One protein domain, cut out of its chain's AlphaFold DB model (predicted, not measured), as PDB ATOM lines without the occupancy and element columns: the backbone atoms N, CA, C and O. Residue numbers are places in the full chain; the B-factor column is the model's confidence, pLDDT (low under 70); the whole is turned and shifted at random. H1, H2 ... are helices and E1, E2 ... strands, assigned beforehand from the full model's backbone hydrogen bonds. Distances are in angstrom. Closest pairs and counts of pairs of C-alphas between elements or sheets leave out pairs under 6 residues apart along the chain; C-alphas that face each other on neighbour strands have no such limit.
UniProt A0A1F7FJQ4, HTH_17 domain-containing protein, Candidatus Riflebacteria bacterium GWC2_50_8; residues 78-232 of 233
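What this domain is: This is residues 78 to 232 of the 233 residues of the protein "HTH_17 domain-containing protein" of Candidatus Riflebacteria bacterium GWC2_50_8 (UniProt A0A1F7FJQ4). A small, twisted sheet of four short parallel strands is the middle of this domain, with H7 close over one face and H3 over the other. H6 and the helical hairpin H4 H5, through H4, pack on H7, while the unnamed residues 85 to 110 run round the outside from H1 to E1. The printed part has 155 residues with eight named helices and four named strands, in the order H1 E1 H2 H3 E2 H4 H5 E3 H6 H7 E4 H8; the sheet's order is E3 E2 E1 E4 and the class is mixed. It is compact, with a radius of gyration of the C-alphas of 14.5 A, and spans 40 by 32 by 28 A.

How they stand to each other: H1, residues 78 to 84, only grazes the parallel sheet of E3, residues 176 to 179, E2, residues 141 to 145, E1, residues 111 to 114, and E4, residues 214 to 216. N 177 and O 142, 2.8 A, N 112 and O 141, 2.9 A, and N 113 and O 214, 2.9 A, are within hydrogen-bond range across E3 and E2, E2 and E1, and E1 and E4. H2, residues 116 to 124, grazes the sheet and touches H3, residues 129 to 138, closest at the C-alphas of Trp 122 and Ser 129, 5.3 A. H3 lies over E1 at a height over the sheet of 10.5 A. H4, residues 146 to 156, and H5, residues 162 to 172, form a hairpin at a shallow tilt of 20 degrees, closest at the C-alphas of Ala 156 and Tyr 163, 4.8 A. E1, H2 H3, E2 and E2, H4 H5, E3 are strand-helix-strand units, parallel neighbour strands with helices between, both right-handed crossovers. H6, residues 183 to 190, touches H7, residues 198 to 209, closest at the C-alphas of Ala 185 and Cys 205, 4.7 A. H7, on the opposite face from H3, has a height over the sheet of 4.9 A. E3, H6 H7, E4 is a split unit, with E2 and E1 between its strands, also right-handed. H8, residues 220 to 224, is near H7. Every O i to N i+4 pair is within hydrogen-bond range in the helices except H3, with 5 of 6.

Where its parts are: H1 begins at C-alpha 78 (254.177, 160.494, 238.532). H7 is 16.6 A long, H4 15.3 A, H3 14.6 A and E2 13.6 A. H8 ends at C-alpha 224 (237.827, 159.506, 212.624).

The domain as a whole: The C-alphas farthest apart, of Pro 160 and Gly 227, are 41.8 A apart. The printed part has no cut; its long link is H1 to E1. Residues 97 to 106 and residue 160 are under 70 in pLDDT.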
ATOM      1  N   TRP A  78     255.524 160.512 239.117       86.19
ATOM      2  CA  TRP A  78     254.177 160.494 238.532       86.19
ATOM      3  C   TRP A  78     253.847 159.139 237.893       86.19
ATOM      4  O   TRP A  78     252.709 158.683 237.979       86.19
ATOM      5  N   ARG A  79     254.842 158.468 237.296       90.25
ATOM      6  CA  ARG A  79     254.643 157.193 236.602       90.25
ATOM      7  C   ARG A  79     254.330 156.065 237.578       90.25
ATOM      8  O   ARG A  79     253.370 155.337 237.343       90.25
ATOM      9  N   GLU A  80     255.065 155.931 238.686       88.44
ATOM     10  CA  GLU A  80     254.741 154.899 239.682       88.44
ATOM     11  C   GLU A  80     253.379 155.161 240.325       88.44
ATOM     12  O   GLU A  80     252.602 154.228 240.523       88.44
ATOM     13  N   ARG A  81     253.051 156.431 240.590       89.25
ATOM     14  CA  ARG A  81     251.744 156.826 241.139       89.25
ATOM     15  C   ARG A  81     250.596 156.551 240.171       89.25
ATOM     16  O   ARG A  81     249.556 156.038 240.582       89.25
ATOM     17  N   PHE A  82     250.794 156.813 238.879       94.06
ATOM     18  CA  PHE A  82     249.832 156.437 237.845       94.06
ATOM     19  C   PHE A  82     249.630 154.919 237.807       94.06
ATOM     20  O   PHE A  82     248.487 154.448 237.803       94.06
ATOM     21  N   ILE A  83     250.733 154.159 237.847       94.44
ATOM     22  CA  ILE A  83     250.717 152.693 237.871       94.44
ATOM     23  C   ILE A  83     249.921 152.172 239.076       94.44
ATOM     24  O   ILE A  83     249.050 151.316 238.917       94.44
ATOM     25  N   ALA A  84     250.161 152.740 240.260       92.06
ATOM     26  CA  ALA A  84     249.479 152.383 241.503       92.06
ATOM     27  C   ALA A  84     247.966 152.676 241.490       92.06
ATOM     28  O   ALA A  84     247.223 152.078 242.264       92.06
ATOM     29  N   GLY A  85     247.493 153.566 240.613       91.88
ATOM     30  CA  GLY A  85     246.066 153.850 240.446       91.88
ATOM     31  C   GLY A  85     245.299 152.842 239.592       91.88
ATOM     32  O   GLY A  85     244.076 152.951 239.484       91.88
ATOM     33  N   ARG A  86     245.967 151.865 238.968       94.19
ATOM     34  CA  ARG A  86     245.277 150.824 238.195       94.19
ATOM     35  C   ARG A  86     244.282 150.073 239.077       94.19
ATOM     36  O   ARG A  86     244.564 149.798 240.239       94.19
ATOM     37  N   ALA A  87     243.136 149.699 238.511       91.81
ATOM     38  CA  ALA A  87     242.114 148.909 239.205       91.81
ATOM     39  C   ALA A  87     241.490 149.578 240.452       91.81
ATOM     40  O   ALA A  87     240.745 148.924 241.185       91.81
ATOM     41  N   LEU A  88     241.727 150.875 240.695       90.69
ATOM     42  CA  LEU A  88     241.199 151.605 241.856       90.69
ATOM     43  C   LEU A  88     239.662 151.535 241.993       90.69
ATOM     44  O   LEU A  88     239.118 151.605 243.101       90.69
ATOM     45  N   LEU A  89     238.965 151.396 240.863       87.88
ATOM     46  CA  LEU A  89     237.508 151.312 240.730       87.88
ATOM     47  C   LEU A  89     237.030 149.932 240.243       87.88
ATOM     48  O   LEU A  89     235.874 149.785 239.830       87.88
ATOM     49  N   ARG A  90     237.892 148.908 240.288       88.31
ATOM     50  CA  ARG A  90     237.536 147.538 239.903       88.31
ATOM     51  C   ARG A  90     236.354 147.030 240.731       88.31
ATOM     52  O   ARG A  90     236.305 147.213 241.946       88.31
ATOM     53  N   GLY A  91     235.384 146.412 240.058       82.50
ATOM     54  CA  GLY A  91     234.151 145.905 240.674       82.50
ATOM     55  C   GLY A  91     233.118 146.980 241.041       82.50
ATOM     56  O   GLY A  91     232.014 146.637 241.446       82.50
ATOM     57  N   VAL A  92     233.447 148.267 240.881       79.25
ATOM     58  CA  VAL A  92     232.539 149.398 241.155       79.25
ATOM     59  C   VAL A  92     231.977 149.970 239.859       79.25
ATOM     60  O   VAL A  92     230.799 150.311 239.776       79.25
ATOM     61  N   LEU A  93     232.822 150.079 238.836       76.19
ATOM     62  CA  LEU A  93     232.429 150.482 237.494       76.19
ATOM     63  C   LEU A  93     232.715 149.336 236.534       76.19
ATOM     64  O   LEU A  93     233.812 148.776 236.540       76.19
ATOM     65  N   LYS A  94     231.732 149.013 235.688       75.62
ATOM     66  CA  LYS A  94     231.992 148.189 234.510       75.62
ATOM     67  C   LYS A  94     232.976 148.963 233.633       75.62
ATOM     68  O   LYS A  94     232.758 150.150 233.377       75.62
ATOM     69  N   ALA A  95     234.051 148.299 233.218       75.56
ATOM     70  CA  ALA A  95     234.968 148.872 232.249       75.56
ATOM     71  C   ALA A  95     234.184 149.293 230.993       75.56
ATOM     72  O   ALA A  95     233.262 148.566 230.597       75.56
ATOM     73  N   PRO A  96     234.504 150.448 230.384       78.12
ATOM     74  CA  PRO A  96     233.940 150.810 229.091       78.12
ATOM     75  C   PRO A  96     234.142 149.668 228.090       78.12
ATOM     76  O   PRO A  96     235.218 149.071 228.042       78.12
ATOM     77  N   GLU A  97     233.111 149.346 227.307       64.31
ATOM     78  CA  GLU A  97     233.245 148.353 226.241       64.31
ATOM     79  C   GLU A  97     234.162 148.914 225.154       64.31
ATOM     80  O   GLU A  97     233.931 150.005 224.622       64.31
ATOM     81  N   ARG A  98     235.236 148.180 224.856       65.75
ATOM     82  CA  ARG A  98     236.188 148.553 223.818       65.75
ATOM     83  C   ARG A  98     235.719 147.957 222.502       65.75
ATOM     84  O   ARG A  98     235.691 146.742 222.344       65.75
ATOM     85  N   GLU A  99     235.411 148.805 221.530       55.72
ATOM     86  CA  GLU A  99     235.474 148.351 220.146       55.72
ATOM     87  C   GLU A  99     236.945 148.260 219.749       55.72
ATOM     88  O   GLU A  99     237.714 149.203 219.947       55.72
ATOM     89  N   THR A 100     237.341 147.105 219.221       50.75
ATOM     90  CA  THR A 100     238.679 146.816 218.703       50.75
ATOM     91  C   THR A 100     238.994 147.724 217.513       50.75
ATOM     92  O   THR A 100     238.915 147.334 216.354       50.75
ATOM     93  N   SER A 101     239.366 148.973 217.783       48.16
ATOM     94  CA  SER A 101     239.978 149.834 216.778       48.16
ATOM     95  C   SER A 101     241.456 149.467 216.701       48.16
ATOM     96  O   SER A 101     242.138 149.453 217.730       48.16
ATOM     97  N   GLN A 102     241.951 149.164 215.501       49.16
ATOM     98  CA  GLN A 102     243.384 149.015 215.266       49.16
ATOM     99  C   GLN A 102     244.103 150.248 215.824       49.16
ATOM    100  O   GLN A 102     243.794 151.376 215.438       49.16
ATOM    101  N   LEU A 103     245.032 150.023 216.757       51.91
ATOM    102  CA  LEU A 103     245.932 151.047 217.278       51.91
ATOM    103  C   LEU A 103     246.525 151.826 216.098       51.91
ATOM    104  O   LEU A 103     247.366 151.304 215.368       51.91
ATOM    105  N   ARG A 104     246.119 153.087 215.918       52.75
ATOM    106  CA  ARG A 104     246.889 154.033 215.107       52.75
ATOM    107  C   ARG A 104     248.110 154.425 215.930       52.75
ATOM    108  O   ARG A 104     248.111 155.407 216.660       52.75
ATOM    109  N   SER A 105     249.125 153.568 215.889       51.06
ATOM    110  CA  SER A 105     250.362 153.750 216.633       51.06
ATOM    111  C   SER A 105     251.192 154.868 216.006       51.06
ATOM    112  O   SER A 105     251.747 154.696 214.924       51.06
ATOM    113  N   GLY A 106     251.305 155.991 216.709       65.56
ATOM    114  CA  GLY A 106     252.259 157.044 216.361       65.56
ATOM    115  C   GLY A 106     252.783 157.846 217.548       65.56
ATOM    116  O   GLY A 106     253.587 158.746 217.335       65.56
ATOM    117  N   PHE A 107     252.368 157.553 218.789       84.19
ATOM    118  CA  PHE A 107     252.864 158.316 219.934       84.19
ATOM    119  C   PHE A 107     254.355 158.035 220.161       84.19
ATOM    120  O   PHE A 107     254.745 156.936 220.584       84.19
ATOM    121  N   ALA A 108     255.163 159.043 219.835       81.25
ATOM    122  CA  ALA A 108     256.620 159.000 219.855       81.25
ATOM    123  C   ALA A 108     257.233 159.590 221.139       81.25
ATOM    124  O   ALA A 108     258.416 159.376 221.381       81.25
ATOM    125  N   GLY A 109     256.448 160.293 221.964       86.56
ATOM    126  CA  GLY A 109     256.914 160.960 223.183       86.56
ATOM    127  C   GLY A 109     256.213 162.301 223.420       86.56
ATOM    128  O   GLY A 109     255.346 162.699 222.642       86.56
ATOM    129  N   GLY A 110     256.585 162.989 224.501       89.50
ATOM    130  CA  GLY A 110     255.963 164.241 224.945       89.50
ATOM    131  C   GLY A 110     254.852 164.049 225.983       89.50
ATOM    132  O   GLY A 110     254.769 163.019 226.662       89.50
ATOM    133  N   LEU A 111     254.008 165.071 226.139       91.75
ATOM    134  CA  LEU A 111     252.877 165.056 227.065       91.75
ATOM    135  C   LEU A 111     251.717 164.223 226.500       91.75
ATOM    136  O   LEU A 111     251.275 164.441 225.371       91.75
ATOM    137  N   LEU A 112     251.217 163.278 227.295       94.69
ATOM    138  CA  LEU A 112     250.118 162.390 226.923       94.69
ATOM    139  C   LEU A 112     248.845 162.787 227.667       94.69
ATOM    140  O   LEU A 112     248.787 162.723 228.895       94.69
ATOM    141  N   ALA A 113     247.804 163.157 226.932       95.94
ATOM    142  CA  ALA A 113     246.520 163.494 227.520       95.94
ATOM    143  C   ALA A 113     245.561 162.303 227.504       95.94
ATOM    144  O   ALA A 113     245.527 161.545 226.534       95.94
ATOM    145  N   LEU A 114     244.774 162.141 228.568       96.38
ATOM    146  CA  LEU A 114     243.813 161.044 228.697       96.38
ATOM    147  C   LEU A 114     242.378 161.569 228.745       96.38
ATOM    148  O   LEU A 114     242.053 162.449 229.540       96.38
ATOM    149  N   ASP A 115     241.514 160.972 227.931       96.06
ATOM    150  CA  ASP A 115     240.068 161.158 227.985       96.06
ATOM    151  C   ASP A 115     239.398 160.242 229.034       96.06
ATOM    152  O   ASP A 115     240.012 159.322 229.591       96.06
ATOM    153  N   ALA A 116     238.098 160.446 229.262       93.50
ATOM    154  CA  ALA A 116     237.271 159.700 230.202       93.50
ATOM    155  C   ALA A 116     237.312 158.187 229.961       93.50
ATOM    156  O   ALA A 116     237.532 157.428 230.901       93.50
ATOM    157  N   GLY A 117     237.112 157.738 228.717       92.25
ATOM    158  CA  GLY A 117     237.141 156.316 228.357       92.25
ATOM    159  C   GLY A 117     238.438 155.618 228.794       92.25
ATOM    160  O   GLY A 117     238.379 154.733 229.647       92.25
ATOM    161  N   PRO A 118     239.610 156.027 228.276       93.69
ATOM    162  CA  PRO A 118     240.889 155.430 228.651       93.69
ATOM    163  C   PRO A 118     241.191 155.500 230.145       93.69
ATOM    164  O   PRO A 118     241.639 154.513 230.731       93.69
ATOM    165  N   LEU A 119     240.887 156.623 230.792       95.00
ATOM    166  CA  LEU A 119     241.109 156.757 232.226       95.00
ATOM    167  C   LEU A 119     240.212 155.815 233.043       95.00
ATOM    168  O   LEU A 119     240.670 155.188 233.997       95.00
ATOM    169  N   LEU A 120     238.946 155.654 232.653       92.62
ATOM    170  CA  LEU A 120     238.039 154.699 233.288       92.62
ATOM    171  C   LEU A 120     238.451 153.252 233.023       92.62
ATOM    172  O   LEU A 120     238.370 152.437 233.942       92.62
ATOM    173  N   THR A 121     238.933 152.930 231.821       93.25
ATOM    174  CA  THR A 121     239.515 151.616 231.514       93.25
ATOM    175  C   THR A 121     240.684 151.321 232.449       93.25
ATOM    176  O   THR A 121     240.697 150.277 233.094       93.25
ATOM    177  N   TRP A 122     241.609 152.269 232.620       95.56
ATOM    178  CA  TRP A 122     242.739 152.124 233.541       95.56
ATOM    179  C   TRP A 122     242.297 151.884 234.995       95.56
ATOM    180  O   TRP A 122     242.728 150.934 235.657       95.56
ATOM    181  N   LEU A 123     241.384 152.724 235.486       93.88
ATOM    182  CA  LEU A 123     240.890 152.669 236.862       93.88
ATOM    183  C   LEU A 123     240.039 151.425 237.145       93.88
ATOM    184  O   LEU A 123     239.961 150.998 238.291       93.88
ATOM    185  N   SER A 124     239.392 150.842 236.139       92.06
ATOM    186  CA  SER A 124     238.568 149.633 236.289       92.06
ATOM    187  C   SER A 124     239.312 148.333 235.982       92.06
ATOM    188  O   SER A 124     238.742 147.267 236.204       92.06
ATOM    189  N   ASP A 125     240.574 148.417 235.543       91.50
ATOM    190  CA  ASP A 125     241.354 147.281 235.033       91.50
ATOM    191  C   ASP A 125     240.728 146.640 233.782       91.50
ATOM    192  O   ASP A 125     240.669 145.421 233.634       91.50
ATOM    193  N   GLY A 126     240.205 147.485 232.894       88.75
ATOM    194  CA  GLY A 126     239.522 147.080 231.673       88.75
ATOM    195  C   GLY A 126     240.456 146.682 230.531       88.75
ATOM    196  O   GLY A 126     241.672 146.921 230.546       88.75
ATOM    197  N   GLU A 127     239.853 146.112 229.491       86.50
ATOM    198  CA  GLU A 127     240.528 145.766 228.244       86.50
ATOM    199  C   GLU A 127     241.063 147.030 227.548       86.50
ATOM    200  O   GLU A 127     240.331 147.985 227.319       86.50
ATOM    201  N   GLY A 128     242.362 147.055 227.230       86.19
ATOM    202  CA  GLY A 128     243.068 148.252 226.737       86.19
ATOM    203  C   GLY A 128     244.050 148.862 227.743       86.19
ATOM    204  O   GLY A 128     244.919 149.640 227.356       86.19
ATOM    205  N   SER A 129     244.022 148.436 229.014       90.94
ATOM    206  CA  SER A 129     244.983 148.904 230.031       90.94
ATOM    207  C   SER A 129     246.449 148.638 229.650       90.94
ATOM    208  O   SER A 129     247.323 149.446 229.953       90.94
ATOM    209  N   ALA A 130     246.738 147.535 228.950       89.50
ATOM    210  CA  ALA A 130     248.089 147.235 228.467       89.50
ATOM    211  C   ALA A 130     248.560 148.215 227.374       89.50
ATOM    212  O   ALA A 130     249.710 148.654 227.403       89.50
ATOM    213  N   GLY A 131     247.667 148.594 226.453       89.19
ATOM    214  CA  GLY A 131     247.942 149.603 225.427       89.19
ATOM    215  C   GLY A 131     248.206 150.972 226.050       89.19
ATOM    216  O   GLY A 131     249.207 151.615 225.731       89.19
ATOM    217  N   LEU A 132     247.389 151.357 227.037       92.25
ATOM    218  CA  LEU A 132     247.606 152.579 227.815       92.25
ATOM    219  C   LEU A 132     248.956 152.590 228.518       92.25
ATOM    220  O   LEU A 132     249.686 153.573 228.417       92.25
ATOM    221  N   LEU A 133     249.321 151.495 229.185       93.75
ATOM    222  CA  LEU A 133     250.607 151.401 229.871       93.75
ATOM    223  C   LEU A 133     251.784 151.572 228.899       93.75
ATOM    224  O   LEU A 133     252.756 152.251 229.225       93.75
ATOM    225  N   ALA A 134     251.691 151.009 227.691       91.69
ATOM    226  CA  ALA A 134     252.723 151.174 226.672       91.69
ATOM    227  C   ALA A 134     252.893 152.643 226.241       91.69
ATOM    228  O   ALA A 134     254.027 153.096 226.077       91.69
ATOM    229  N   MET A 135     251.797 153.397 226.102       92.19
ATOM    230  CA  MET A 135     251.851 154.833 225.793       92.19
ATOM    231  C   MET A 135     252.405 155.646 226.969       92.19
ATOM    232  O   MET A 135     253.298 156.469 226.786       92.19
ATOM    233  N   VAL A 136     251.938 155.365 228.186       93.00
ATOM    234  CA  VAL A 136     252.382 156.023 229.427       93.00
ATOM    235  C   VAL A 136     253.880 155.828 229.674       93.00
ATOM    236  O   VAL A 136     254.565 156.743 230.133       93.00
ATOM    237  N   ASN A 137     254.426 154.662 229.329       91.75
ATOM    238  CA  ASN A 137     255.860 154.399 229.452       91.75
ATOM    239  C   ASN A 137     256.715 155.249 228.500       91.75
ATOM    240  O   ASN A 137     257.876 155.502 228.809       91.75
ATOM    241  N   ARG A 138     256.153 155.706 227.376       91.19
ATOM    242  CA  ARG A 138     256.819 156.615 226.426       91.19
ATOM    243  C   ARG A 138     256.561 158.089 226.733       91.19
ATOM    244  O   ARG A 138     257.267 158.945 226.215       91.19
ATOM    245  N   ALA A 139     255.541 158.384 227.536       91.75
ATOM    246  CA  ALA A 139     255.165 159.747 227.866       91.75
ATOM    247  C   ALA A 139     256.183 160.383 228.818       91.75
ATOM    248  O   ALA A 139     256.702 159.739 229.739       91.75
ATOM    249  N   GLU A 140     256.418 161.675 228.624       89.31
ATOM    250  CA  GLU A 140     257.230 162.496 229.521       89.31
ATOM    251  C   GLU A 140     256.419 162.964 230.732       89.31
ATOM    252  O   GLU A 140     256.983 163.158 231.813       89.31
ATOM    253  N   GLY A 141     255.100 163.098 230.564       89.44
ATOM    254  CA  GLY A 141     254.126 163.472 231.584       89.44
ATOM    255  C   GLY A 141     252.694 163.227 231.112       89.44
ATOM    256  O   GLY A 141     252.462 162.934 229.936       89.44
ATOM    257  N   LEU A 142     251.740 163.337 232.038       93.00
ATOM    258  CA  LEU A 142     250.318 163.152 231.762       93.00
ATOM    259  C   LEU A 142     249.554 164.459 231.929       93.00
ATOM    260  O   LEU A 142     249.825 165.212 232.862       93.00
ATOM    261  N   VAL A 143     248.565 164.679 231.069       92.88
ATOM    262  CA  VAL A 143     247.680 165.848 231.116       92.88
ATOM    263  C   VAL A 143     246.240 165.380 231.294       92.88
ATOM    264  O   VAL A 143     245.802 164.406 230.674       92.88
ATOM    265  N   LEU A 144     245.497 166.073 232.151       94.25
ATOM    266  CA  LEU A 144     244.083 165.827 232.392       94.25
ATOM    267  C   LEU A 144     243.330 167.153 232.371       94.25
ATOM    268  O   LEU A 144     243.717 168.099 233.051       94.25
ATOM    269  N   SER A 145     242.227 167.235 231.635       94.56
ATOM    270  CA  SER A 145     241.441 168.465 231.627       94.56
ATOM    271  C   SER A 145     240.723 168.677 232.964       94.56
ATOM    272  O   SER A 145     240.210 167.738 233.585       94.56
ATOM    273  N   VAL A 146     240.641 169.932 233.407       93.12
ATOM    274  CA  VAL A 146     239.871 170.322 234.597       93.12
ATOM    275  C   VAL A 146     238.389 169.927 234.470       93.12
ATOM    276  O   VAL A 146     237.854 169.383 235.442       93.12
ATOM    277  N   PRO A 147     237.712 170.101 233.311       94.69
ATOM    278  CA  PRO A 147     236.348 169.601 233.131       94.69
ATOM    279  C   PRO A 147     236.208 168.091 233.360       94.69
ATOM    280  O   PRO A 147     235.276 167.659 234.042       94.69
ATOM    281  N   LEU A 148     237.159 167.285 232.870       95.38
ATOM    282  CA  LEU A 148     237.157 165.840 233.091       95.38
ATOM    283  C   LEU A 148     237.399 165.494 234.563       95.38
ATOM    284  O   LEU A 148     236.662 164.683 235.129       95.38
ATOM    285  N   ALA A 149     238.362 166.147 235.214       93.31
ATOM    286  CA  ALA A 149     238.602 165.973 236.644       93.31
ATOM    287  C   ALA A 149     237.333 166.274 237.466       93.31
ATOM    288  O   ALA A 149     236.931 165.465 238.307       93.31
ATOM    289  N   LEU A 150     236.644 167.386 237.179       93.00
ATOM    290  CA  LEU A 150     235.377 167.745 237.823       93.00
ATOM    291  C   LEU A 150     234.294 166.690 237.574       93.00
ATOM    292  O   LEU A 150     233.622 166.259 238.517       93.00
ATOM    293  N   TRP A 151     234.127 166.263 236.321       92.38
ATOM    294  CA  TRP A 151     233.158 165.236 235.946       92.38
ATOM    295  C   TRP A 151     233.386 163.936 236.734       92.38
ATOM    296  O   TRP A 151     232.446 163.389 237.323       92.38
ATOM    297  N   MET A 152     234.641 163.494 236.843       90.31
ATOM    298  CA  MET A 152     235.026 162.315 237.620       90.31
ATOM    299  C   MET A 152     234.740 162.477 239.115       90.31
ATOM    300  O   MET A 152     234.147 161.582 239.724       90.31
ATOM    301  N   MET A 153     235.105 163.619 239.706       89.50
ATOM    302  CA  MET A 153     234.856 163.896 241.126       89.50
ATOM    303  C   MET A 153     233.361 163.875 241.450       89.50
ATOM    304  O   MET A 153     232.941 163.226 242.410       89.50
ATOM    305  N   ARG A 154     232.533 164.521 240.617       88.75
ATOM    306  CA  ARG A 154     231.071 164.529 240.792       88.75
ATOM    307  C   ARG A 154     230.471 163.133 240.709       88.75
ATOM    308  O   ARG A 154     229.528 162.829 241.438       88.75
ATOM    309  N   ARG A 155     231.011 162.283 239.834       84.56
ATOM    310  CA  ARG A 155     230.574 160.890 239.715       84.56
ATOM    311  C   ARG A 155     230.959 160.084 240.960       84.56
ATOM    312  O   ARG A 155     230.126 159.341 241.468       84.56
ATOM    313  N   ALA A 156     232.164 160.282 241.492       84.31
ATOM    314  CA  ALA A 156     232.651 159.567 242.671       84.31
ATOM    315  C   ALA A 156     231.949 159.957 243.982       84.31
ATOM    316  O   ALA A 156     231.849 159.122 244.876       84.31
ATOM    317  N   LEU A 157     231.399 161.173 244.095       84.31
ATOM    318  CA  LEU A 157     230.577 161.574 245.251       84.31
ATOM    319  C   LEU A 157     229.351 160.674 245.461       84.31
ATOM    320  O   LEU A 157     228.857 160.554 246.578       84.31
ATOM    321  N   ARG A 158     228.868 160.018 244.401       80.69
ATOM    322  CA  ARG A 158     227.732 159.088 244.464       80.69
ATOM    323  C   ARG A 158     228.127 157.698 244.974       80.69
ATOM    324  O   ARG A 158     227.269 156.827 245.074       80.69
ATOM    325  N   THR A 159     229.406 157.470 245.283       73.12
ATOM    326  CA  THR A 159     229.934 156.170 245.708       73.12
ATOM    327  C   THR A 159     230.759 156.315 246.997       73.12
ATOM    328  O   THR A 159     231.901 156.789 246.951       73.12
ATOM    329  N   PRO A 160     230.219 155.897 248.160       69.19
ATOM    330  CA  PRO A 160     230.892 156.023 249.454       69.19
ATOM    331  C   PRO A 160     232.303 155.409 249.469       69.19
ATOM    332  O   PRO A 160     232.551 154.366 248.865       69.19
ATOM    333  N   GLY A 161     233.249 156.073 250.140       70.81
ATOM    334  CA  GLY A 161     234.643 155.623 250.294       70.81
ATOM    335  C   GLY A 161     235.537 155.766 249.051       70.81
ATOM    336  O   GLY A 161     236.758 155.798 249.180       70.81
ATOM    337  N   ARG A 162     234.966 155.917 247.850       78.88
ATOM    338  CA  ARG A 162     235.729 156.004 246.589       78.88
ATOM    339  C   ARG A 162     236.060 157.429 246.168       78.88
ATOM    340  O   ARG A 162     237.067 157.630 245.493       78.88
ATOM    341  N   TYR A 163     235.283 158.412 246.623       84.94
ATOM    342  CA  TYR A 163     235.603 159.826 246.419       84.94
ATOM    343  C   TYR A 163     236.993 160.184 246.949       84.94
ATOM    344  O   TYR A 163     237.764 160.798 246.225       84.94
ATOM    345  N   ALA A 164     237.344 159.756 248.169       84.19
ATOM    346  CA  ALA A 164     238.654 160.040 248.754       84.19
ATOM    347  C   ALA A 164     239.791 159.460 247.901       84.19
ATOM    348  O   ALA A 164     240.697 160.188 247.517       84.19
ATOM    349  N   ALA A 165     239.685 158.186 247.515       86.44
ATOM    350  CA  ALA A 165     240.695 157.528 246.695       86.44
ATOM    351  C   ALA A 165     240.851 158.175 245.307       86.44
ATOM    352  O   ALA A 165     241.970 158.389 244.845       86.44
ATOM    353  N   LEU A 166     239.739 158.518 244.645       88.75
ATOM    354  CA  LEU A 166     239.785 159.140 243.324       88.75
ATOM    355  C   LEU A 166     240.278 160.587 243.391       88.75
ATOM    356  O   LEU A 166     241.079 160.993 242.555       88.75
ATOM    357  N   ARG A 167     239.843 161.351 244.397       88.06
ATOM    358  CA  ARG A 167     240.362 162.692 244.682       88.06
ATOM    359  C   ARG A 167     241.865 162.639 244.907       88.06
ATOM    360  O   ARG A 167     242.589 163.470 244.364       88.06
ATOM    361  N   ASP A 168     242.333 161.661 245.673       85.50
ATOM    362  CA  ASP A 168     243.750 161.539 245.967       85.50
ATOM    363  C   ASP A 168     244.549 161.192 244.703       85.50
ATOM    364  O   ASP A 168     245.565 161.824 244.426       85.50
ATOM    365  N   PHE A 169     244.057 160.263 243.882       89.94
ATOM    366  CA  PHE A 169     244.672 159.918 242.599       89.94
ATOM    367  C   PHE A 169     244.703 161.098 241.610       89.94
ATOM    368  O   PHE A 169     245.751 161.406 241.049       89.94
ATOM    369  N   VAL A 170     243.570 161.777 241.406       88.44
ATOM    370  CA  VAL A 170     243.433 162.835 240.391       88.44
ATOM    371  C   VAL A 170     244.115 164.135 240.818       88.44
ATOM    372  O   VAL A 170     244.750 164.784 239.993       88.44
ATOM    373  N   LEU A 171     243.988 164.527 242.090       83.19
ATOM    374  CA  LEU A 171     244.391 165.858 242.559       83.19
ATOM    375  C   LEU A 171     245.575 165.821 243.526       83.19
ATOM    376  O   LEU A 171     246.459 166.668 243.453       83.19
ATOM    377  N   ALA A 172     245.595 164.873 244.464       79.25
ATOM    378  CA  ALA A 172     246.558 164.920 245.564       79.25
ATOM    379  C   ALA A 172     247.945 164.394 245.182       79.25
ATOM    380  O   ALA A 172     248.956 164.919 245.644       79.25
ATOM    381  N   GLN A 173     247.988 163.354 244.350       79.25
ATOM    382  CA  GLN A 173     249.214 162.642 243.996       79.25
ATOM    383  C   GLN A 173     250.065 163.351 242.935       79.25
ATOM    384  O   GLN A 173     251.166 162.880 242.649       79.25
ATOM    385  N   ASN A 174     249.597 164.479 242.387       78.81
ATOM    386  CA  ASN A 174     250.281 165.256 241.348       78.81
ATOM    387  C   ASN A 174     250.748 164.399 240.149       78.81
ATOM    388  O   ASN A 174     251.893 164.469 239.702       78.81
ATOM    389  N   ILE A 175     249.859 163.519 239.691       88.06
ATOM    390  CA  ILE A 175     250.117 162.622 238.560       88.06
ATOM    391  C   ILE A 175     249.950 163.369 237.234       88.06
ATOM    392  O   ILE A 175     250.684 163.112 236.281       88.06
ATOM    393  N   PHE A 176     248.976 164.278 237.193       89.25
ATOM    394  CA  PHE A 176     248.535 164.974 235.996       89.25
ATOM    395  C   PHE A 176     248.841 166.464 236.080       89.25
ATOM    396  O   PHE A 176     248.651 167.091 237.123       89.25
ATOM    397  N   GLU A 177     249.205 167.037 234.942       86.25
ATOM    398  CA  GLU A 177     249.036 168.457 234.681       86.25
ATOM    399  C   GLU A 177     247.558 168.743 234.395       86.25
ATOM    400  O   GLU A 177     246.948 168.103 233.535       86.25
ATOM    401  N   LEU A 178     246.959 169.669 235.149       88.75
ATOM    402  CA  LEU A 178     245.541 169.990 235.024       88.75
ATOM    403  C   LEU A 178     245.326 171.116 234.011       88.75
ATOM    404  O   LEU A 178     245.634 172.271 234.286       88.75
ATOM    405  N   ALA A 179     244.756 170.774 232.857       90.00
ATOM    406  CA  ALA A 179     244.543 171.708 231.759       90.00
ATOM    407  C   ALA A 179     243.201 172.462 231.899       90.00
ATOM    408  O   ALA A 179     242.141 171.818 231.926       90.00
ATOM    409  N   PRO A 180     243.201 173.804 231.996       88.25
ATOM    410  CA  PRO A 180     241.985 174.589 232.189       88.25
ATOM    411  C   PRO A 180     241.184 174.763 230.894       88.25
ATOM    412  O   PRO A 180     241.721 174.674 229.795       88.25
ATOM    413  N   LEU A 181     239.897 175.091 231.040       87.75
ATOM    414  CA  LEU A 181     239.070 175.571 229.933       87.75
ATOM    415  C   LEU A 181     239.302 177.077 229.758       87.75
ATOM    416  O   LEU A 181     238.722 177.882 230.485       87.75
ATOM    417  N   ASN A 182     240.198 177.437 228.842       87.12
ATOM    418  CA  ASN A 182     240.567 178.818 228.520       87.12
ATOM    419  C   ASN A 182     239.990 179.254 227.157       87.12
ATOM    420  O   ASN A 182     239.324 178.478 226.472       87.12
ATOM    421  N   GLU A 183     240.248 180.501 226.759       89.94
ATOM    422  CA  GLU A 183     239.785 181.050 225.476       89.94
ATOM    423  C   GLU A 183     240.283 180.239 224.270       89.94
ATOM    424  O   GLU A 183     239.487 179.909 223.394       89.94
ATOM    425  N   GLY A 184     241.556 179.829 224.256       90.06
ATOM    426  CA  GLY A 184     242.112 178.987 223.189       90.06
ATOM    427  C   GLY A 184     241.360 177.662 223.033       90.06
ATOM    428  O   GLY A 184     241.033 177.250 221.919       90.06
ATOM    429  N   ALA A 185     240.987 177.032 224.151       92.94
ATOM    430  CA  ALA A 185     240.245 175.778 224.144       92.94
ATOM    431  C   ALA A 185     238.816 175.969 223.613       92.94
ATOM    432  O   ALA A 185     238.302 175.098 222.908       92.94
ATOM    433  N   LEU A 186     238.185 177.109 223.913       92.62
ATOM    434  CA  LEU A 186     236.867 177.465 223.382       92.62
ATOM    435  C   LEU A 186     236.915 177.722 221.873       92.62
ATOM    436  O   LEU A 186     236.073 177.199 221.146       92.62
ATOM    437  N   MET A 187     237.918 178.465 221.398       94.38
ATOM    438  CA  MET A 187     238.104 178.726 219.967       94.38
ATOM    439  C   MET A 187     238.328 177.425 219.193       94.38
ATOM    440  O   MET A 187     237.640 177.167 218.211       94.38
ATOM    441  N   ARG A 188     239.197 176.541 219.698       93.25
ATOM    442  CA  ARG A 188     239.431 175.218 219.103       93.25
ATOM    443  C   ARG A 188     238.172 174.350 219.062       93.25
ATOM    444  O   ARG A 188     238.008 173.562 218.136       93.25
ATOM    445  N   ALA A 189     237.297 174.458 220.063       92.81
ATOM    446  CA  ALA A 189     236.058 173.689 220.098       92.81
ATOM    447  C   ALA A 189     235.093 174.081 218.967       92.81
ATOM    448  O   ALA A 189     234.355 173.222 218.491       92.81
ATOM    449  N   ALA A 190     235.123 175.341 218.513       90.94
ATOM    450  CA  ALA A 190     234.276 175.823 217.422       90.94
ATOM    451  C   ALA A 190     234.622 175.191 216.061       90.94
ATOM    452  O   ALA A 190     233.744 175.060 215.210       90.94
ATOM    453  N   ASP A 191     235.872 174.758 215.879       89.94
ATOM    454  CA  ASP A 191     236.361 174.152 214.634       89.94
ATOM    455  C   ASP A 191     236.133 172.630 214.562       89.94
ATOM    456  O   ASP A 191     236.445 171.990 213.554       89.94
ATOM    457  N   LEU A 192     235.612 172.019 215.632       92.44
ATOM    458  CA  LEU A 192     235.403 170.576 215.719       92.44
ATOM    459  C   LEU A 192     233.949 170.179 215.424       92.44
ATOM    460  O   LEU A 192     233.024 170.965 215.634       92.44
ATOM    461  N   PRO A 193     233.706 168.938 214.957       91.38
ATOM    462  CA  PRO A 193     232.352 168.482 214.671       91.38
ATOM    463  C   PRO A 193     231.444 168.542 215.906       91.38
ATOM    464  O   PRO A 193     231.773 167.989 216.954       91.38
ATOM    465  N   ALA A 194     230.238 169.094 215.750       89.75
ATOM    466  CA  ALA A 194     229.234 169.176 216.819       89.75
ATOM    467  C   ALA A 194     228.768 167.804 217.355       89.75
ATOM    468  O   ALA A 194     228.092 167.731 218.376       89.75
ATOM    469  N   SER A 195     229.097 166.710 216.662       91.88
ATOM    470  CA  SER A 195     228.783 165.342 217.079       91.88
ATOM    471  C   SER A 195     229.779 164.747 218.083       91.88
ATOM    472  O   SER A 195     229.549 163.631 218.548       91.88
ATOM    473  N   VAL A 196     230.897 165.422 218.375       92.31
ATOM    474  CA  VAL A 196     231.824 165.002 219.442       92.31
ATOM    475  C   VAL A 196     231.113 165.137 220.788       92.31
ATOM    476  O   VAL A 196     230.393 166.107 221.015       92.31
ATOM    477  N   SER A 197     231.307 164.183 221.702       92.31
ATOM    478  CA  SER A 197     230.704 164.298 223.033       92.31
ATOM    479  C   SER A 197     231.287 165.481 223.820       92.31
ATOM    480  O   SER A 197     232.499 165.687 223.814       92.31
ATOM    481  N   ASP A 198     230.449 166.228 224.550       92.12
ATOM    482  CA  ASP A 198     230.870 167.449 225.263       92.12
ATOM    483  C   ASP A 198     232.102 167.241 226.152       92.12
ATOM    484  O   ASP A 198     232.998 168.084 226.200       92.12
ATOM    485  N   ILE A 199     232.166 166.108 226.858       94.25
ATOM    486  CA  ILE A 199     233.274 165.828 227.772       94.25
ATOM    487  C   ILE A 199     234.577 165.535 227.024       94.25
ATOM    488  O   ILE A 199     235.624 166.042 227.426       94.25
ATOM    489  N   SER A 200     234.518 164.778 225.925       95.31
ATOM    490  CA  SER A 200     235.687 164.481 225.095       95.31
ATOM    491  C   SER A 200     236.126 165.706 224.297       95.31
ATOM    492  O   SER A 200     237.324 165.916 224.143       95.31
ATOM    493  N   LEU A 201     235.186 166.552 223.857       96.38
ATOM    494  CA  LEU A 201     235.459 167.830 223.195       96.38
ATOM    495  C   LEU A 201     236.229 168.770 224.129       96.38
ATOM    496  O   LEU A 201     237.323 169.222 223.798       96.38
ATOM    497  N   GLN A 202     235.693 169.007 225.330       95.50
ATOM    498  CA  GLN A 202     236.355 169.827 226.347       95.50
ATOM    499  C   GLN A 202     237.692 169.210 226.777       95.50
ATOM    500  O   GLN A 202     238.680 169.920 226.938       95.50
ATOM    501  N   GLY A 203     237.740 167.885 226.943       96.56
ATOM    502  CA  GLY A 203     238.958 167.139 227.245       96.56
ATOM    503  C   GLY A 203     240.058 167.371 226.219       96.56
ATOM    504  O   GLY A 203     241.159 167.782 226.583       96.56
ATOM    505  N   TYR A 204     239.735 167.153 224.948       97.50
ATOM    506  CA  TYR A 204     240.648 167.346 223.833       97.50
ATOM    507  C   TYR A 204     241.145 168.791 223.777       97.50
ATOM    508  O   TYR A 204     242.352 169.023 223.819       97.50
ATOM    509  N   CYS A 205     240.238 169.769 223.752       96.62
ATOM    510  CA  CYS A 205     240.628 171.161 223.561       96.62
ATOM    511  C   CYS A 205     241.519 171.687 224.689       96.62
ATOM    512  O   CYS A 205     242.582 172.231 224.407       96.62
ATOM    513  N   CYS A 206     241.139 171.471 225.953       94.88
ATOM    514  CA  CYS A 206     241.945 171.915 227.092       94.88
ATOM    515  C   CYS A 206     243.348 171.296 227.062       94.88
ATOM    516  O   CYS A 206     244.345 171.995 227.219       94.88
ATOM    517  N   CYS A 207     243.435 169.980 226.852       94.94
ATOM    518  CA  CYS A 207     244.710 169.274 226.890       94.94
ATOM    519  C   CYS A 207     245.646 169.674 225.744       94.94
ATOM    520  O   CYS A 207     246.855 169.747 225.950       94.94
ATOM    521  N   LEU A 208     245.106 169.941 224.551       94.38
ATOM    522  CA  LEU A 208     245.914 170.378 223.415       94.38
ATOM    523  C   LEU A 208     246.437 171.805 223.597       94.38
ATOM    524  O   LEU A 208     247.600 172.057 223.292       94.38
ATOM    525  N   GLU A 209     245.634 172.709 224.163       91.12
ATOM    526  CA  GLU A 209     246.105 174.049 224.538       91.12
ATOM    527  C   GLU A 209     247.173 174.016 225.638       91.12
ATOM    528  O   GLU A 209     248.044 174.878 225.683       91.12
ATOM    529  N   ALA A 210     247.158 172.990 226.493       87.62
ATOM    530  CA  ALA A 210     248.215 172.730 227.469       87.62
ATOM    531  C   ALA A 210     249.461 172.041 226.865       87.62
ATOM    532  O   ALA A 210     250.362 171.639 227.597       87.62
ATOM    533  N   GLY A 211     249.535 171.875 225.539       90.31
ATOM    534  CA  GLY A 211     250.709 171.321 224.859       90.31
ATOM    535  C   GLY A 211     250.788 169.793 224.849       90.31
ATOM    536  O   GLY A 211     251.869 169.237 224.642       90.31
ATOM    537  N   ALA A 212     249.672 169.085 225.058       92.50
ATOM    538  CA  ALA A 212     249.643 167.636 224.883       92.50
ATOM    539  C   ALA A 212     250.014 167.250 223.442       92.50
ATOM    540  O   ALA A 212     249.394 167.698 222.482       92.50
ATOM    541  N   ALA A 213     250.994 166.362 223.288       93.06
ATOM    542  CA  ALA A 213     251.419 165.870 221.982       93.06
ATOM    543  C   ALA A 213     250.407 164.879 221.382       93.06
ATOM    544  O   ALA A 213     250.329 164.707 220.167       93.06
ATOM    545  N   THR A 214     249.639 164.181 222.223       95.00
ATOM    546  CA  THR A 214     248.583 163.259 221.787       95.00
ATOM    547  C   THR A 214     247.481 163.166 222.837       95.00
ATOM    548  O   THR A 214     247.764 163.068 224.033       95.00
ATOM    549  N   PHE A 215     246.228 163.134 222.380       95.94
ATOM    550  CA  PHE A 215     245.041 162.906 223.201       95.94
ATOM    551  C   PHE A 215     244.495 161.490 222.997       95.94
ATOM    552  O   PHE A 215     244.056 161.113 221.910       95.94
ATOM    553  N   VAL A 216     244.536 160.684 224.053       94.94
ATOM    554  CA  VAL A 216     244.071 159.299 224.036       94.94
ATOM    555  C   VAL A 216     242.584 159.266 224.343       94.94
ATOM    556  O   VAL A 216     242.176 159.698 225.419       94.94
ATOM    557  N   THR A 217     241.770 158.733 223.435       93.75
ATOM    558  CA  THR A 217     240.308 158.772 223.549       93.75
ATOM    559  C   THR A 217     239.633 157.513 223.007       93.75
ATOM    560  O   THR A 217     240.224 156.735 222.259       93.75
ATOM    561  N   ALA A 218     238.384 157.303 223.425       91.00
ATOM    562  CA  ALA A 218     237.460 156.333 222.838       91.00
ATOM    563  C   ALA A 218     236.360 157.007 221.986       91.00
ATOM    564  O   ALA A 218     235.507 156.312 221.431       91.00
ATOM    565  N   ASP A 219     236.354 158.342 221.880       92.25
ATOM    566  CA  ASP A 219     235.387 159.089 221.078       92.25
ATOM    567  C   ASP A 219     235.657 158.855 219.584       92.25
ATOM    568  O   ASP A 219     236.695 159.230 219.029       92.25
ATOM    569  N   ARG A 220     234.709 158.192 218.915       90.50
ATOM    570  CA  ARG A 220     234.862 157.786 217.512       90.50
ATOM    571  C   ARG A 220     234.899 158.967 216.560       90.50
ATOM    572  O   ARG A 220     235.477 158.831 215.485       90.50
ATOM    573  N   VAL A 221     234.246 160.072 216.910       92.88
ATOM    574  CA  VAL A 221     234.207 161.255 216.054       92.88
ATOM    575  C   VAL A 221     235.600 161.865 216.030       92.88
ATOM    576  O   VAL A 221     236.153 162.046 214.946       92.88
ATOM    577  N   LEU A 222     236.221 162.047 217.200       92.75
ATOM    578  CA  LEU A 222     237.609 162.504 217.291       92.75
ATOM    579  C   LEU A 222     238.562 161.562 216.542       92.75
ATOM    580  O   LEU A 222     239.300 162.018 215.674       92.75
ATOM    581  N   LEU A 223     238.492 160.249 216.790       91.38
ATOM    582  CA  LEU A 223     239.380 159.259 216.153       91.38
ATOM    583  C   LEU A 223     239.261 159.200 214.620       91.38
ATOM    584  O   LEU A 223     240.230 158.857 213.936       91.38
ATOM    585  N   LYS A 224     238.076 159.488 214.073       90.62
ATOM    586  CA  LYS A 224     237.827 159.506 212.624       90.62
ATOM    587  C   LYS A 224     238.138 160.854 211.980       90.62
ATOM    588  O   LYS A 224     238.240 160.902 210.755       90.62
ATOM    589  N   THR A 225     238.289 161.919 212.765       90.56
ATOM    590  CA  THR A 225     238.552 163.261 212.239       90.56
ATOM    591  C   THR A 225     240.017 163.358 211.789       90.56
ATOM    592  O   THR A 225     240.924 163.172 212.604       90.56
ATOM    593  N   PRO A 226     240.291 163.600 210.492       87.75
ATOM    594  CA  PRO A 226     241.656 163.632 209.977       87.75
ATOM    595  C   PRO A 226     242.479 164.781 210.565       87.75
ATOM    596  O   PRO A 226     241.968 165.873 210.786       87.75
ATOM    597  N   GLY A 227     243.775 164.542 210.770       88.50
ATOM    598  CA  GLY A 227     244.723 165.577 211.195       88.50
ATOM    599  C   GLY A 227     244.698 165.918 212.686       88.50
ATOM    600  O   GLY A 227     245.571 166.656 213.134       88.50
ATOM    601  N   LEU A 228     243.767 165.366 213.471       92.31
ATOM    602  CA  LEU A 228     243.790 165.558 214.919       92.31
ATOM    603  C   LEU A 228     244.883 164.681 215.567       92.31
ATOM    604  O   LEU A 228     244.983 163.496 215.238       92.31
ATOM    605  N   PRO A 229     245.672 165.213 216.520       93.25
ATOM    606  CA  PRO A 229     246.635 164.461 217.330       93.25
ATOM    607  C   PRO A 229     245.923 163.587 218.376       93.25
ATOM    608  O   PRO A 229     246.038 163.790 219.586       93.25
ATOM    609  N   VAL A 230     245.153 162.607 217.907       93.06
ATOM    610  CA  VAL A 230     244.377 161.683 218.740       93.06
ATOM    611  C   VAL A 230     244.815 160.242 218.521       93.06
ATOM    612  O   VAL A 230     245.225 159.854 217.428       93.06
ATOM    613  N   SER A 231     244.697 159.425 219.566       90.88
ATOM    614  CA  SER A 231     244.990 157.994 219.500       90.88
ATOM    615  C   SER A 231     243.940 157.184 220.247       90.88
ATOM    616  O   SER A 231     243.451 157.587 221.300       90.88
ATOM    617  N   GLY A 232     243.639 155.999 219.720       87.75
ATOM    618  CA  GLY A 232     243.036 154.935 220.518       87.75
ATOM    619  C   GLY A 232     244.075 154.311 221.455       87.75
ATOM    620  O   GLY A 232     245.264 154.640 221.397       87.75
TER     621      GLY A 232